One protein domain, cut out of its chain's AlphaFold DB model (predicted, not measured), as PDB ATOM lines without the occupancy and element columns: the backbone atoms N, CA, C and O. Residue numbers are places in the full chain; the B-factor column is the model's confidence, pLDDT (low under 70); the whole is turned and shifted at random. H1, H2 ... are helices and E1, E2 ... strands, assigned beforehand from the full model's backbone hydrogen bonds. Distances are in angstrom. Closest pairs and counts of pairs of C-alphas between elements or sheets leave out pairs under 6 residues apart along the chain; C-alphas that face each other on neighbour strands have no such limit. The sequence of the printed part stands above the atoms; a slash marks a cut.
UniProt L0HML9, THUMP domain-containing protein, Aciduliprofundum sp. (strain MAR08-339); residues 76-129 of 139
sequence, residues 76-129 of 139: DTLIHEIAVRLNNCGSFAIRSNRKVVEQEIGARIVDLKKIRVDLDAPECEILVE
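AT A GLANCE: This is residues 76 to 129 of the 139 residues of the protein "THUMP domain-containing protein" of Aciduliprofundum sp. (strain MAR08-339) (UniProt L0HML9). Two parallel strands, E1 and E2, stand side by side as a narrow sheet with two helices, H1 and H2, over one face of it, and the link from H2 to E2 pairs briefly with E1, its residues 116 to 117 beside residues 91 to 92, before the chain reaches E2. H2 packs mainly on E1, while H1 crosses H2 at a steep angle and comes nearest the wall at E2. The printed part has 54 residues, with two named helices and two named strands in the order H1, E1, H2, E2, and its class is mixed, helices and strands. It is compact, with a radius of gyration of the C-alphas of 9.8 A, and its rounded outline spans 26 by 25 by 15 A.

HOW THE PARTS SIT: H1, residues 76 to 85, touches H2, residues 99 to 113; their closest C-alphas are those of Ala 83 and Ile 109, 6.5 A apart. They run the same way at a steep tilt of 66 degrees. After H1 comes E1, residues 91 to 96, and the closest C-alphas of E1 and H2 are those of Ile 94 and Glu 102, 5.3 A apart. E2, residues 124 to 129, is the parallel neighbour of E1, with 19 degrees between their directions. Across this pair N 95 and O 126 are 2.8 A apart and N 126 and O 93 are 2.9 A apart, both within hydrogen-bond range. E1, H2 and E2 form a strand-helix-strand unit, two parallel neighbour strands with a helix between them along the chain, and its crossover is left-handed. H2 and E2 are near each other, with 8 pairs of C-alphas within 10 A. The closest C-alphas of H1 and E2 are those of Ile 82 and Ile 126, 7.6 A apart. Residues 91 to 92 of E1 also form a short parallel pairing with residues 116 to 117, in the link from H2 to E2. In H1 and H2 every O i to N i+4 pair is within hydrogen-bond range.

IN THESE COORDINATES: H1 begins at C-alpha 76, (135.692, 202.776, 134.916), and measures 14.4 A from first to last C-alpha. E1 measures 17.2 A. H2 measures 20.9 A and begins at C-alpha 99, (143.800, 187.598, 141.190). E2 measures 16.7 A and ends at C-alpha 129, (136.569, 187.462, 133.716).

THE WHOLE: The two C-alphas farthest apart are those of Thr 77 and Asp 120, 26.9 A. The printed part has no cut. The links H1 to E1 and E1 to H2 are tight, the link H2 to E2, of 10 residues, is short, and no link is long. The mean pLDDT of the printed part is 96.9, and no printed residue is under 70.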
ATOM      1  N   ASP A  76     136.552 201.918 134.091       97.25
ATOM      2  CA  ASP A  76     135.692 202.776 134.916       97.25
ATOM      3  C   ASP A  76     134.202 202.472 134.688       97.25
ATOM      4  O   ASP A  76     133.416 202.438 135.638       97.25
ATOM      5  N   THR A  77     133.815 202.141 133.455       98.00
ATOM      6  CA  THR A  77     132.453 201.699 133.123       98.00
ATOM      7  C   THR A  77     132.101 200.379 133.817       98.00
ATOM      8  O   THR A  77     131.006 200.248 134.371       98.00
ATOM      9  N   LEU A  78     133.029 199.411 133.846       98.44
ATOM     10  CA  LEU A  78     132.855 198.165 134.604       98.44
ATOM     11  C   LEU A  78     132.653 198.456 136.096       98.44
ATOM     12  O   LEU A  78     131.748 197.908 136.722       98.44
ATOM     13  N   ILE A  79     133.497 199.313 136.666       98.31
ATOM     14  CA  ILE A  79     133.437 199.688 138.079       98.31
ATOM     15  C   ILE A  79     132.104 200.348 138.415       98.31
ATOM     16  O   ILE A  79     131.504 200.005 139.433       98.31
ATOM     17  N   HIS A  80     131.615 201.252 137.568       97.75
ATOM     18  CA  HIS A  80     130.326 201.903 137.776       97.75
ATOM     19  C   HIS A  80     129.177 200.887 137.803       97.75
ATOM     20  O   HIS A  80     128.347 200.912 138.711       97.75
ATOM     21  N   GLU A  81     129.166 199.943 136.862       97.81
ATOM     22  CA  GLU A  81     128.174 198.866 136.822       97.81
ATOM     23  C   GLU A  81     128.219 197.991 138.087       97.81
ATOM     24  O   GLU A  81     127.178 197.701 138.682       97.81
ATOM     25  N   ILE A  82     129.414 197.582 138.525       97.94
ATOM     26  CA  ILE A  82     129.582 196.789 139.752       97.94
ATOM     27  C   ILE A  82     129.095 197.588 140.965       97.94
ATOM     28  O   ILE A  82     128.349 197.073 141.795       97.94
ATOM     29  N   ALA A  83     129.455 198.867 141.046       96.88
ATOM     30  CA  ALA A  83     129.053 199.760 142.122       96.88
ATOM     31  C   ALA A  83     127.523 199.911 142.213       96.88
ATOM     32  O   ALA A  83     126.987 199.978 143.320       96.88
ATOM     33  N   VAL A  84     126.812 199.941 141.080       96.25
ATOM     34  CA  VAL A  84     125.339 199.958 141.047       96.25
ATOM     35  C   VAL A  84     124.758 198.662 141.614       96.25
ATOM     36  O   VAL A  84     123.827 198.715 142.416       96.25
ATOM     37  N   ARG A  85     125.322 197.501 141.261       95.31
ATOM     38  CA  ARG A  85     124.858 196.200 141.786       95.31
ATOM     39  C   ARG A  85     125.065 196.047 143.279       95.31
ATOM     40  O   ARG A  85     124.265 195.398 143.939       95.31
ATOM     41  N   LEU A  86     126.119 196.664 143.796       96.44
ATOM     42  CA  LEU A  86     126.465 196.605 145.209       96.44
ATOM     43  C   LEU A  86     125.717 197.635 146.070       96.44
ATOM     44  O   LEU A  86     125.976 197.707 147.265       96.44
ATOM     45  N   ASN A  87     124.790 198.424 145.506       93.19
ATOM     46  CA  ASN A  87     124.097 199.506 146.226       93.19
ATOM     47  C   ASN A  87     123.444 199.078 147.547       93.19
ATOM     48  O   ASN A  87     123.384 199.887 148.468       93.19
ATOM     49  N   ASN A  88     122.960 197.839 147.627       92.31
ATOM     50  CA  ASN A  88     122.232 197.331 148.788       92.31
ATOM     51  C   ASN A  88     123.018 196.272 149.572       92.31
ATOM     52  O   ASN A  88     122.424 195.598 150.400       92.31
ATOM     53  N   CYS A  89     124.318 196.113 149.305       95.62
ATOM     54  CA  CYS A  89     125.147 195.080 149.925       95.62
ATOM     55  C   CYS A  89     125.996 195.675 151.059       95.62
ATOM     56  O   CYS A  89     126.692 196.675 150.866       95.62
ATOM     57  N   GLY A  90     125.996 195.040 152.228       94.81
ATOM     58  CA  GLY A  90     126.850 195.378 153.367       94.81
ATOM     59  C   GLY A  90     128.248 194.749 153.312       94.81
ATOM     60  O   GLY A  90     129.164 195.248 153.967       94.81
ATOM     61  N   SER A  91     128.445 193.682 152.531       97.94
ATOM     62  CA  SER A  91     129.761 193.117 152.188       97.94
ATOM     63  C   SER A  91     129.800 192.566 150.765       97.94
ATOM     64  O   SER A  91     128.765 192.231 150.186       97.94
ATOM     65  N   PHE A  92     131.000 192.456 150.190       98.44
ATOM     66  CA  PHE A  92     131.163 191.886 148.854       98.44
ATOM     67  C   PHE A  92     132.459 191.094 148.667       98.44
ATOM     68  O   PHE A  92     133.448 191.315 149.368       98.44
ATOM     69  N   ALA A  93     132.461 190.221 147.659       98.31
ATOM     70  CA  ALA A  93     133.660 189.592 147.111       98.31
ATOM     71  C   ALA A  93     133.703 189.774 145.594       98.31
ATOM     72  O   ALA A  93     132.686 189.632 144.914       98.31
ATOM     73  N   ILE A  94     134.894 190.029 145.054       98.31
ATOM     74  CA  ILE A  94     135.154 189.931 143.617       98.31
ATOM     75  C   ILE A  94     135.854 188.605 143.351       98.31
ATOM     76  O   ILE A  94     136.846 188.283 144.006       98.31
ATOM     77  N   ARG A  95     135.358 187.860 142.368       98.12
ATOM     78  CA  ARG A  95     135.955 186.614 141.889       98.12
ATOM     79  C   ARG A  95     136.329 186.747 140.431       98.12
ATOM     80  O   ARG A  95     135.512 187.165 139.608       98.12
ATOM     81  N   SER A  96     137.549 186.357 140.096       97.81
ATOM     82  CA  SER A  96     138.047 186.420 138.735       97.81
ATOM     83  C   SER A  96     138.987 185.283 138.378       97.81
ATOM     84  O   SER A  96     139.615 184.648 139.216       97.81
ATOM     85  N   ASN A  97     139.148 185.066 137.074       95.44
ATOM     86  CA  ASN A  97     140.199 184.202 136.548       95.44
ATOM     87  C   ASN A  97     141.613 184.776 136.767       95.44
ATOM     88  O   ASN A  97     142.591 184.092 136.467       95.44
ATOM     89  N   ARG A  98     141.739 186.026 137.231       96.31
ATOM     90  CA  ARG A  98     143.016 186.682 137.533       96.31
ATOM     91  C   ARG A  98     142.938 187.414 138.871       96.31
ATOM     92  O   ARG A  98     142.236 188.411 138.982       96.31
ATOM     93  N   LYS A  99     143.755 186.998 139.842       96.44
ATOM     94  CA  LYS A  99     143.800 187.598 141.190       96.44
ATOM     95  C   LYS A  99     144.090 189.107 141.191       96.44
ATOM     96  O   LYS A  99     143.524 189.841 141.985       96.44
ATOM     97  N   VAL A 100     144.933 189.578 140.267       97.31
ATOM     98  CA  VAL A 100     145.237 191.015 140.116       97.31
ATOM     99  C   VAL A 100     143.975 191.822 139.787       97.31
ATOM    100  O   VAL A 100     143.772 192.890 140.345       97.31
ATOM    101  N   VAL A 101     143.087 191.275 138.947       97.44
ATOM    102  CA  VAL A 101     141.819 191.927 138.578       97.44
ATOM    103  C   VAL A 101     140.864 191.977 139.773       97.44
ATOM    104  O   VAL A 101     140.191 192.983 139.968       97.44
ATOM    105  N   GLU A 102     140.827 190.929 140.604       97.88
ATOM    106  CA  GLU A 102     140.031 190.933 141.844       97.88
ATOM    107  C   GLU A 102     140.465 192.060 142.783       97.88
ATOM    108  O   GLU A 102     139.625 192.789 143.306       97.88
ATOM    109  N   GLN A 103     141.778 192.212 142.974       97.56
ATOM    110  CA  GLN A 103     142.361 193.225 143.853       97.56
ATOM    111  C   GLN A 103     142.101 194.643 143.339       97.56
ATOM    112  O   GLN A 103     141.705 195.506 144.118       97.56
ATOM    113  N   GLU A 104     142.286 194.873 142.040       97.81
ATOM    114  CA  GLU A 104     142.093 196.180 141.407       97.81
ATOM    115  C   GLU A 104     140.632 196.644 141.500       97.81
ATOM    116  O   GLU A 104     140.352 197.755 141.954       97.81
ATOM    117  N   ILE A 105     139.687 195.764 141.147       98.25
ATOM    118  CA  ILE A 105     138.252 196.050 141.264       98.25
ATOM    119  C   ILE A 105     137.868 196.229 142.733       98.25
ATOM    120  O   ILE A 105     137.188 197.193 143.078       98.25
ATOM    121  N   GLY A 106     138.313 195.320 143.606       97.62
ATOM    122  CA  GLY A 106     138.005 195.355 145.032       97.62
ATOM    123  C   GLY A 106     138.432 196.666 145.686       97.62
ATOM    124  O   GLY A 106     137.605 197.320 146.320       97.62
ATOM    125  N   ALA A 107     139.680 197.092 145.474       97.31
ATOM    126  CA  ALA A 107     140.194 198.356 145.998       97.31
ATOM    127  C   ALA A 107     139.355 199.548 145.517       97.31
ATOM    128  O   ALA A 107     138.879 200.347 146.322       97.31
ATOM    129  N   ARG A 108     139.074 199.609 144.211       97.81
ATOM    130  CA  ARG A 108     138.294 200.700 143.621       97.81
ATOM    131  C   ARG A 108     136.867 200.774 144.173       97.81
ATOM    132  O   ARG A 108     136.354 201.869 144.394       97.81
ATOM    133  N   ILE A 109     136.221 199.635 144.411       97.62
ATOM    134  CA  ILE A 109     134.871 199.585 144.990       97.62
ATOM    135  C   ILE A 109     134.877 199.993 146.467       97.62
ATOM    136  O   ILE A 109     133.980 200.732 146.881       97.62
ATOM    137  N   VAL A 110     135.875 199.567 147.251       96.62
ATOM    138  CA  VAL A 110     136.026 199.997 148.654       96.62
ATOM    139  C   VAL A 110     136.139 201.518 148.733       96.62
ATOM    140  O   VAL A 110     135.413 202.133 149.514       96.62
ATOM    141  N   ASP A 111     136.959 202.130 147.878       95.81
ATOM    142  CA  ASP A 111     137.136 203.586 147.847       95.81
ATOM    143  C   ASP A 111     135.838 204.326 147.478       95.81
ATOM    144  O   ASP A 111     135.512 205.359 148.067       95.81
ATOM    145  N   LEU A 112     135.073 203.793 146.519       95.81
ATOM    146  CA  LEU A 112     133.852 204.426 146.010       95.81
ATOM    147  C   LEU A 112     132.636 204.253 146.926       95.81
ATOM    148  O   LEU A 112     131.824 205.171 147.049       95.81
ATOM    149  N   LYS A 113     132.459 203.069 147.522       94.06
ATOM    150  CA  LYS A 113     131.231 202.694 148.244       94.06
ATOM    151  C   LYS A 113     131.410 202.569 149.749       94.06
ATOM    152  O   LYS A 113     130.412 202.580 150.462       94.06
ATOM    153  N   LYS A 114     132.651 202.461 150.235       93.25
ATOM    154  CA  LYS A 114     132.975 202.210 151.649       93.25
ATOM    155  C   LYS A 114     132.312 200.940 152.206       93.25
ATOM    156  O   LYS A 114     131.988 200.871 153.388       93.25
ATOM    157  N   ILE A 115     132.112 199.935 151.350       94.69
ATOM    158  CA  ILE A 115     131.587 198.610 151.715       94.69
ATOM    159  C   ILE A 115     132.772 197.698 152.055       94.69
ATOM    160  O   ILE A 115     133.827 197.794 151.425       94.69
ATOM    161  N   ARG A 116     132.621 196.807 153.044       95.50
ATOM    162  CA  ARG A 116     133.688 195.868 153.431       95.50
ATOM    163  C   ARG A 116     133.838 194.725 152.422       95.50
ATOM    164  O   ARG A 116     132.848 194.207 151.907       95.50
ATOM    165  N   VAL A 117     135.075 194.283 152.218       97.06
ATOM    166  CA  VAL A 117     135.366 193.039 151.493       97.06
ATOM    167  C   VAL A 117     135.241 191.865 152.461       97.06
ATOM    168  O   VAL A 117     135.834 191.899 153.538       97.06
ATOM    169  N   ASP A 118     134.492 190.836 152.078       97.75
ATOM    170  CA  ASP A 118     134.364 189.576 152.817       97.75
ATOM    171  C   ASP A 118     134.578 188.420 151.838       97.75
ATOM    172  O   ASP A 118     133.802 188.246 150.906       97.75
ATOM    173  N   LEU A 119     135.672 187.674 151.995       96.00
ATOM    174  CA  LEU A 119     136.042 186.610 151.059       96.00
ATOM    175  C   LEU A 119     135.473 185.244 151.444       96.00
ATOM    176  O   LEU A 119     135.595 184.324 150.634       96.00
ATOM    177  N   ASP A 120     134.868 185.108 152.620       96.19
ATOM    178  CA  ASP A 120     134.385 183.825 153.129       96.19
ATOM    179  C   ASP A 120     132.860 183.740 153.028       96.19
ATOM    180  O   ASP A 120     132.325 182.739 152.549       96.19
ATOM    181  N   ALA A 121     132.160 184.807 153.422       96.62
ATOM    182  CA  ALA A 121     130.701 184.893 153.402       96.62
ATOM    183  C   ALA A 121     130.218 186.284 152.935       96.62
ATOM    184  O   ALA A 121     129.582 187.019 153.698       96.62
ATOM    185  N   PRO A 122     130.507 186.675 151.678       97.62
ATOM    186  CA  PRO A 122     130.012 187.931 151.133       97.62
ATOM    187  C   PRO A 122     128.486 187.922 151.025       97.62
ATOM    188  O   PRO A 122     127.892 186.938 150.592       97.62
ATOM    189  N   GLU A 123     127.855 189.056 151.324       97.62
ATOM    190  CA  GLU A 123     126.440 189.259 150.998       97.62
ATOM    191  C   GLU A 123     126.226 189.262 149.478       97.62
ATOM    192  O   GLU A 123     125.263 188.684 148.978       97.62
ATOM    193  N   CYS A 124     127.167 189.861 148.739       97.44
ATOM    194  CA  CYS A 124     127.146 189.918 147.283       97.44
ATOM    195  C   CYS A 124     128.465 189.421 146.682       97.44
ATOM    196  O   CYS A 124     129.532 189.990 146.919       97.44
ATOM    197  N   GLU A 125     128.401 188.385 145.848       97.75
ATOM    198  CA  GLU A 125     129.545 187.916 145.066       97.75
ATOM    199  C   GLU A 125     129.451 188.423 143.622       97.75
ATOM    200  O   GLU A 125     128.425 188.277 142.956       97.75
ATOM    201  N   ILE A 126     130.533 189.025 143.128       98.12
ATOM    202  CA  ILE A 126     130.635 189.557 141.770       98.12
ATOM    203  C   ILE A 126     131.667 188.746 140.992       98.12
ATOM    204  O   ILE A 126     132.850 188.712 141.335       98.12
ATOM    205  N   LEU A 127     131.218 188.123 139.907       98.25
ATOM    206  CA  LEU A 127     132.040 187.283 139.042       98.25
ATOM    207  C   LEU A 127     132.473 188.072 137.799       98.25
ATOM    208  O   LEU A 127     131.635 188.525 137.015       98.25
ATOM    209  N   VAL A 128     133.783 188.211 137.598       98.12
ATOM    210  CA  VAL A 128     134.374 188.947 136.471       98.12
ATOM    211  C   VAL A 128     135.446 188.111 135.791       98.12
ATOM    212  O   VAL A 128     136.312 187.542 136.440       98.12
ATOM    213  N   GLU A 129     135.483 188.089 134.468       97.38
ATOM    214  CA  GLU A 129     136.569 187.462 133.716       97.38
ATOM    215  C   GLU A 129     137.299 188.482 132.839       97.38
ATOM    216  O   GLU A 129     136.664 189.228 132.098       97.38
TER     217      GLU A 129